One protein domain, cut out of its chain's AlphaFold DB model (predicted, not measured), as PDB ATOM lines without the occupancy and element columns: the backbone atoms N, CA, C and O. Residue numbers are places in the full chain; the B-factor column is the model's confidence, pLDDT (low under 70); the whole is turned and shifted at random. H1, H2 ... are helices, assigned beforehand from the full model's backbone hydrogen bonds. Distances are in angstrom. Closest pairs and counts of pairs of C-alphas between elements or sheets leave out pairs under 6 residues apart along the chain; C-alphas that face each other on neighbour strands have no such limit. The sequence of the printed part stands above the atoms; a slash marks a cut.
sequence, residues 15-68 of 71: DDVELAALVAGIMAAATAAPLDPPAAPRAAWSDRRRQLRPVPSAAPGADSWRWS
ATOM      1  N   ASP A  15      40.134 -64.904 -44.426       97.44
ATOM      2  CA  ASP A  15      39.650 -65.630 -45.591       97.44
ATOM      3  C   ASP A  15      38.972 -64.684 -46.605       97.44
ATOM      4  O   ASP A  15      38.754 -63.490 -46.357       97.44
ATOM      5  N   ASP A  16      38.663 -65.216 -47.789       96.62
ATOM      6  CA  ASP A  16      38.065 -64.439 -48.879       96.62
ATOM      7  C   ASP A  16      36.683 -63.879 -48.506       96.62
ATOM      8  O   ASP A  16      36.298 -62.802 -48.969       96.62
ATOM      9  N   VAL A  17      35.933 -64.592 -47.660       98.00
ATOM     10  CA  VAL A  17      34.588 -64.195 -47.228       98.00
ATOM     11  C   VAL A  17      34.677 -63.032 -46.248       98.00
ATOM     12  O   VAL A  17      33.949 -62.049 -46.388       98.00
ATOM     13  N   GLU A  18      35.592 -63.105 -45.289       97.19
ATOM     14  CA  GLU A  18      35.877 -62.046 -44.325       97.19
ATOM     15  C   GLU A  18      36.372 -60.776 -45.026       97.19
ATOM     16  O   GLU A  18      35.897 -59.674 -44.729       97.19
ATOM     17  N   LEU A  19      37.282 -60.915 -45.997       95.31
ATOM     18  CA  LEU A  19      37.775 -59.782 -46.777       95.31
ATOM     19  C   LEU A  19      36.655 -59.147 -47.614       95.31
ATOM     20  O   LEU A  19      36.512 -57.921 -47.623       95.31
ATOM     21  N   ALA A  20      35.826 -59.964 -48.271       96.06
ATOM     22  CA  ALA A  20      34.679 -59.483 -49.033       96.06
ATOM     23  C   ALA A  20      33.663 -58.758 -48.141       96.06
ATOM     24  O   ALA A  20      33.172 -57.691 -48.511       96.06
ATOM     25  N   ALA A  21      33.380 -59.292 -46.950       96.94
ATOM     26  CA  ALA A  21      32.475 -58.674 -45.986       96.94
ATOM     27  C   ALA A  21      32.981 -57.299 -45.528       96.94
ATOM     28  O   ALA A  21      32.200 -56.347 -45.456       96.94
ATOM     29  N   LEU A  22      34.287 -57.163 -45.275       93.75
ATOM     30  CA  LEU A  22      34.891 -55.882 -44.913       93.75
ATOM     31  C   LEU A  22      34.750 -54.852 -46.041       93.75
ATOM     32  O   LEU A  22      34.305 -53.729 -45.800       93.75
ATOM     33  N   VAL A  23      35.102 -55.232 -47.272       93.94
ATOM     34  CA  VAL A  23      34.995 -54.345 -48.440       93.94
ATOM     35  C   VAL A  23      33.541 -53.938 -48.676       93.94
ATOM     36  O   VAL A  23      33.258 -52.752 -48.853       93.94
ATOM     37  N   ALA A  24      32.609 -54.891 -48.613       95.38
ATOM     38  CA  ALA A  24      31.181 -54.623 -48.739       95.38
ATOM     39  C   ALA A  24      30.693 -53.637 -47.668       95.38
ATOM     40  O   ALA A  24      29.973 -52.696 -47.992       95.38
ATOM     41  N   GLY A  25      31.134 -53.797 -46.417       93.94
ATOM     42  CA  GLY A  25      30.813 -52.879 -45.324       93.94
ATOM     43  C   GLY A  25      31.328 -51.456 -45.561       93.94
ATOM     44  O   GLY A  25      30.587 -50.496 -45.356       93.94
ATOM     45  N   ILE A  26      32.565 -51.304 -46.048       93.25
ATOM     46  CA  ILE A  26      33.145 -49.993 -46.385       93.25
ATOM     47  C   ILE A  26      32.342 -49.319 -47.505       93.25
ATOM     48  O   ILE A  26      31.995 -48.145 -47.390       93.25
ATOM     49  N   MET A  27      32.005 -50.057 -48.565       93.69
ATOM     50  CA  MET A  27      31.231 -49.520 -49.690       93.69
ATOM     51  C   MET A  27      29.793 -49.181 -49.288       93.69
ATOM     52  O   MET A  27      29.273 -48.135 -49.676       93.69
ATOM     53  N   ALA A  28      29.162 -50.015 -48.462       91.31
ATOM     54  CA  ALA A  28      27.848 -49.732 -47.897       91.31
ATOM     55  C   ALA A  28      27.867 -48.443 -47.059       91.31
ATOM     56  O   ALA A  28      26.994 -47.595 -47.222       91.31
ATOM     57  N   ALA A  29      28.888 -48.246 -46.218       86.88
ATOM     58  CA  ALA A  29      29.041 -47.023 -45.433       86.88
ATOM     59  C   ALA A  29      29.314 -45.785 -46.307       86.88
ATOM     60  O   ALA A  29      28.769 -44.719 -46.037       86.88
ATOM     61  N   ALA A  30      30.123 -45.917 -47.363       87.00
ATOM     62  CA  ALA A  30      30.447 -44.815 -48.273       87.00
ATOM     63  C   ALA A  30      29.252 -44.368 -49.134       87.00
ATOM     64  O   ALA A  30      29.171 -43.204 -49.521       87.00
ATOM     65  N   THR A  31      28.339 -45.291 -49.444       87.19
ATOM     66  CA  THR A  31      27.144 -45.038 -50.265       87.19
ATOM     67  C   THR A  31      25.896 -44.723 -49.441       87.19
ATOM     68  O   THR A  31      24.871 -44.339 -50.006       87.19
ATOM     69  N   ALA A  32      25.962 -44.863 -48.114       84.44
ATOM     70  CA  ALA A  32      24.852 -44.550 -47.230       84.44
ATOM     71  C   ALA A  32      24.487 -43.060 -47.330       84.44
ATOM     72  O   ALA A  32      25.328 -42.178 -47.146       84.44
ATOM     73  N   ALA A  33      23.212 -42.775 -47.611       73.94
ATOM     74  CA  ALA A  33      22.704 -41.410 -47.614       73.94
ATOM     75  C   ALA A  33      22.821 -40.800 -46.201       73.94
ATOM     76  O   ALA A  33      22.537 -41.503 -45.224       73.94
ATOM     77  N   PRO A  34      23.190 -39.511 -46.064       66.69
ATOM     78  CA  PRO A  34      23.223 -38.858 -44.765       66.69
ATOM     79  C   PRO A  34      21.801 -38.803 -44.193       66.69
ATOM     80  O   PRO A  34      20.968 -38.017 -44.636       66.69
ATOM     81  N   LEU A  35      21.512 -39.658 -43.218       69.44
ATOM     82  CA  LEU A  35      20.457 -39.391 -42.248       69.44
ATOM     83  C   LEU A  35      21.010 -38.346 -41.286       69.44
ATOM     84  O   LEU A  35      22.183 -38.463 -40.929       69.44
ATOM     85  N   ASP A  36      20.205 -37.355 -40.886       66.06
ATOM     86  CA  ASP A  36      20.615 -36.343 -39.903       66.06
ATOM     87  C   ASP A  36      21.194 -37.067 -38.678       66.06
ATOM     88  O   ASP A  36      20.451 -37.748 -37.955       66.06
ATOM     89  N   PRO A  37      22.524 -37.043 -38.481       63.75
ATOM     90  CA  PRO A  37      23.120 -37.915 -37.500       63.75
ATOM     91  C   PRO A  37      22.850 -37.316 -36.118       63.75
ATOM     92  O   PRO A  37      23.024 -36.106 -35.929       63.75
ATOM     93  N   PRO A  38      22.481 -38.129 -35.108       67.62
ATOM     94  CA  PRO A  38      22.616 -37.676 -33.732       67.62
ATOM     95  C   PRO A  38      24.061 -37.207 -33.540       67.62
ATOM     96  O   PRO A  38      24.972 -37.814 -34.108       67.62
ATOM     97  N   ALA A  39      24.268 -36.120 -32.785       69.75
ATOM     98  CA  ALA A  39      25.593 -35.535 -32.578       69.75
ATOM     99  C   ALA A  39      26.610 -36.643 -32.267       69.75
ATOM    100  O   ALA A  39      26.555 -37.262 -31.202       69.75
ATOM    101  N   ALA A  40      27.483 -36.939 -33.235       69.81
ATOM    102  CA  ALA A  40      28.366 -38.084 -33.125       69.81
ATOM    103  C   ALA A  40      29.298 -37.850 -31.930       69.81
ATOM    104  O   ALA A  40      29.896 -36.767 -31.836       69.81
ATOM    105  N   PRO A  41      29.443 -38.817 -31.005       70.81
ATOM    106  CA  PRO A  41      30.422 -38.689 -29.944       70.81
ATOM    107  C   PRO A  41      31.782 -38.453 -30.594       70.81
ATOM    108  O   PRO A  41      32.200 -39.173 -31.504       70.81
ATOM    109  N   ARG A  42      32.453 -37.377 -30.174       71.44
ATOM    110  CA  ARG A  42      33.742 -36.983 -30.735       71.44
ATOM    111  C   ARG A  42      34.702 -38.149 -30.550       71.44
ATOM    112  O   ARG A  42      35.034 -38.489 -29.416       71.44
ATOM    113  N   ALA A  43      35.107 -38.767 -31.663       73.44
ATOM    114  CA  ALA A  43      35.935 -39.964 -31.648       73.44
ATOM    115  C   ALA A  43      37.122 -39.746 -30.710       73.44
ATOM    116  O   ALA A  43      37.811 -38.726 -30.831       73.44
ATOM    117  N   ALA A  44      37.375 -40.682 -29.793       70.62
ATOM    118  CA  ALA A  44      38.434 -40.539 -28.797       70.62
ATOM    119  C   ALA A  44      39.805 -40.249 -29.442       70.62
ATOM    120  O   ALA A  44      40.633 -39.559 -28.856       70.62
ATOM    121  N   TRP A  45      40.027 -40.707 -30.678       68.12
ATOM    122  CA  TRP A  45      41.241 -40.463 -31.467       68.12
ATOM    123  C   TRP A  45      41.359 -39.041 -32.031       68.12
ATOM    124  O   TRP A  45      42.460 -38.578 -32.311       68.12
ATOM    125  N   SER A  46      40.242 -38.324 -32.167       77.38
ATOM    126  CA  SER A  46      40.212 -36.920 -32.596       77.38
ATOM    127  C   SER A  46      40.510 -35.938 -31.451       77.38
ATOM    128  O   SER A  46      40.583 -34.718 -31.668       77.38
ATOM    129  N   ASP A  47      40.671 -36.440 -30.219       79.62
ATOM    130  CA  ASP A  47      41.043 -35.629 -29.068       79.62
ATOM    131  C   ASP A  47      42.524 -35.232 -29.133       79.62
ATOM    132  O   ASP A  47      43.425 -36.012 -28.821       79.62
ATOM    133  N   ARG A  48      42.777 -33.968 -29.495       71.81
ATOM    134  CA  ARG A  48      44.119 -33.373 -29.569       71.81
ATOM    135  C   ARG A  48      44.877 -33.485 -28.240       71.81
ATOM    136  O   ARG A  48      46.102 -33.551 -28.255       71.81
ATOM    137  N   ARG A  49      44.185 -33.584 -27.096       74.19
ATOM    138  CA  ARG A  49      44.828 -33.804 -25.787       74.19
ATOM    139  C   ARG A  49      45.599 -35.122 -25.724       74.19
ATOM    140  O   ARG A  49      46.590 -35.192 -25.013       74.19
ATOM    141  N   ARG A  50      45.190 -36.136 -26.494       69.62
ATOM    142  CA  ARG A  50      45.882 -37.433 -26.585       69.62
ATOM    143  C   ARG A  50      47.090 -37.422 -27.526       69.62
ATOM    144  O   ARG A  50      47.890 -38.346 -27.473       69.62
ATOM    145  N   GLN A  51      47.223 -36.397 -28.371       74.12
ATOM    146  CA  GLN A  51      48.396 -36.188 -29.235       74.12
ATOM    147  C   GLN A  51      49.527 -35.453 -28.505       74.12
ATOM    148  O   GLN A  51      50.676 -35.477 -28.942       74.12
ATOM    149  N   LEU A  52      49.208 -34.790 -27.393       77.94
ATOM    150  CA  LEU A  52      50.197 -34.200 -26.506       77.94
ATOM    151  C   LEU A  52      50.797 -35.302 -25.631       77.94
ATOM    152  O   LEU A  52      50.086 -36.202 -25.184       77.94
ATOM    153  N   ARG A  53      52.114 -35.231 -25.393       70.25
ATOM    154  CA  ARG A  53      52.830 -36.197 -24.552       70.25
ATOM    155  C   ARG A  53      52.102 -36.308 -23.206       70.25
ATOM    156  O   ARG A  53      51.994 -35.290 -22.517       70.25
ATOM    157  N   PRO A  54      51.604 -37.497 -22.821       66.19
ATOM    158  CA  PRO A  54      50.926 -37.650 -21.548       66.19
ATOM    159  C   PRO A  54      51.893 -37.272 -20.428       66.19
ATOM    160  O   PRO A  54      53.040 -37.729 -20.414       66.19
ATOM    161  N   VAL A  55      51.432 -36.452 -19.481       71.62
ATOM    162  CA  VAL A  55      52.074 -36.386 -18.163       71.62
ATOM    163  C   VAL A  55      52.106 -37.826 -17.633       71.62
ATOM    164  O   VAL A  55      51.093 -38.514 -17.799       71.62
ATOM    165  N   PRO A  56      53.222 -38.322 -17.063       64.06
ATOM    166  CA  PRO A  56      53.300 -39.700 -16.597       64.06
ATOM    167  C   PRO A  56      52.186 -39.958 -15.581       64.06
ATOM    168  O   PRO A  56      52.243 -39.500 -14.442       64.06
ATOM    169  N   SER A  57      51.138 -40.650 -16.019       68.69
ATOM    170  CA  SER A  57      50.126 -41.194 -15.127       68.69
ATOM    171  C   SER A  57      50.721 -42.412 -14.439       68.69
ATOM    172  O   SER A  57      51.521 -43.136 -15.038       68.69
ATOM    173  N   ALA A  58      50.307 -42.651 -13.194       67.12
ATOM    174  CA  ALA A  58      50.632 -43.871 -12.466       67.12
ATOM    175  C   ALA A  58      50.381 -45.113 -13.339       67.12
ATOM    176  O   ALA A  58      49.446 -45.128 -14.150       67.12
ATOM    177  N   ALA A  59      51.243 -46.125 -13.183       69.94
ATOM    178  CA  ALA A  59      51.192 -47.349 -13.971       69.94
ATOM    179  C   ALA A  59      49.779 -47.964 -13.931       69.94
ATOM    180  O   ALA A  59      49.143 -47.955 -12.871       69.94
ATOM    181  N   PRO A  60      49.276 -48.492 -15.060       72.56
ATOM    182  CA  PRO A  60      47.952 -49.090 -15.097       72.56
ATOM    183  C   PRO A  60      47.863 -50.235 -14.076       72.56
ATOM    184  O   PRO A  60      48.660 -51.169 -14.117       72.56
ATOM    185  N   GLY A  61      46.904 -50.155 -13.150       80.62
ATOM    186  CA  GLY A  61      46.638 -51.234 -12.195       80.62
ATOM    187  C   GLY A  61      46.055 -52.476 -12.877       80.62
ATOM    188  O   GLY A  61      45.710 -52.443 -14.063       80.62
ATOM    189  N   ALA A  62      45.886 -53.557 -12.112       84.81
ATOM    190  CA  ALA A  62      45.363 -54.842 -12.600       84.81
ATOM    191  C   ALA A  62      44.017 -54.726 -13.344       84.81
ATOM    192  O   ALA A  62      43.738 -55.520 -14.234       84.81
ATOM    193  N   ASP A  63      43.225 -53.696 -13.039       83.50
ATOM    194  CA  ASP A  63      41.907 -53.446 -13.629       83.50
ATOM    195  C   ASP A  63      41.901 -52.400 -14.756       83.50
ATOM    196  O   ASP A  63      40.846 -51.925 -15.183       83.50
ATOM    197  N   SER A  64      43.073 -52.016 -15.264       81.25
ATOM    198  CA  SER A  64      43.199 -51.018 -16.336       81.25
ATOM    199  C   SER A  64      42.535 -51.427 -17.653       81.25
ATOM    200  O   SER A  64      42.070 -50.569 -18.402       81.25
ATOM    201  N   TRP A  65      42.387 -52.727 -17.903       80.50
ATOM    202  CA  TRP A  65      41.638 -53.262 -19.040       80.50
ATOM    203  C   TRP A  65      40.154 -52.867 -19.015       80.50
ATOM    204  O   TRP A  65      39.530 -52.796 -20.062       80.50
ATOM    205  N   ARG A  66      39.570 -52.516 -17.861       81.69
ATOM    206  CA  ARG A  66      38.157 -52.094 -17.774       81.69
ATOM    207  C   ARG A  66      37.886 -50.749 -18.447       81.69
ATOM    208  O   ARG A  66      36.733 -50.411 -18.697       81.69
ATOM    209  N   TRP A  67      38.932 -49.983 -18.748       77.06
ATOM    210  CA  TRP A  67      38.820 -48.717 -19.467       77.06
ATOM    211  C   TRP A  67      38.526 -48.911 -20.955       77.06
ATOM    212  O   TRP A  67      37.894 -48.044 -21.546       77.06
ATOM    213  N   SER A  68      38.902 -50.048 -21.554       73.69
ATOM    214  CA  SER A  68      38.518 -50.352 -22.941       73.69
ATOM    215  C   SER A  68      37.027 -50.673 -23.085       73.69
ATOM    216  O   SER A  68      36.494 -50.598 -24.185       73.69
TER     217      SER A  68
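AT A GLANCE: This is residues 15 to 68 of the 71 residues of an uncharacterized protein of Cellulomonas sp. PSBB021 (UniProt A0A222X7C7). There is little regular structure here: one straight helix, H1, comes first, and a long stretch with no named element, residues 32 to 63, sweeps away from it in a wide arc, out to about Ala 58, and then hooks part of the way back to a very short helix, H2, which ends the printed part. The whole printed part stands free, with no packed core. The printed part has 54 residues, with H1 and then H2, no named strand, and 21 residues in named elements; the class is all helix. It is extended, with a radius of gyration of the C-alphas of 18.1 A and spans of 44 by 34 by 20 A.

HOW THE PARTS SIT: H1, residues 16 to 31, and H2, residues 64 to 68, are apart, joined by a long link of 32 residues. In H1 every O i to N i+4 pair is within hydrogen-bond range; in H2 0 of 1 is, beside 2 of 2 O i to N i+3 pairs.

IN THESE COORDINATES: H1 begins at C-alpha 16 (38.065, -64.439, -48.879) and measures 22.3 A from first to last C-alpha. H2 measures 8.1 A and ends at C-alpha 68 (38.518, -50.352, -22.941).

THE WHOLE: The C-alphas farthest apart, of Ala 33 and Ala 58, are 45.0 A apart. The printed part has no cut. The pLDDT is under 70 at residues 34 to 40, 45, 50, 54 and 56 to 59.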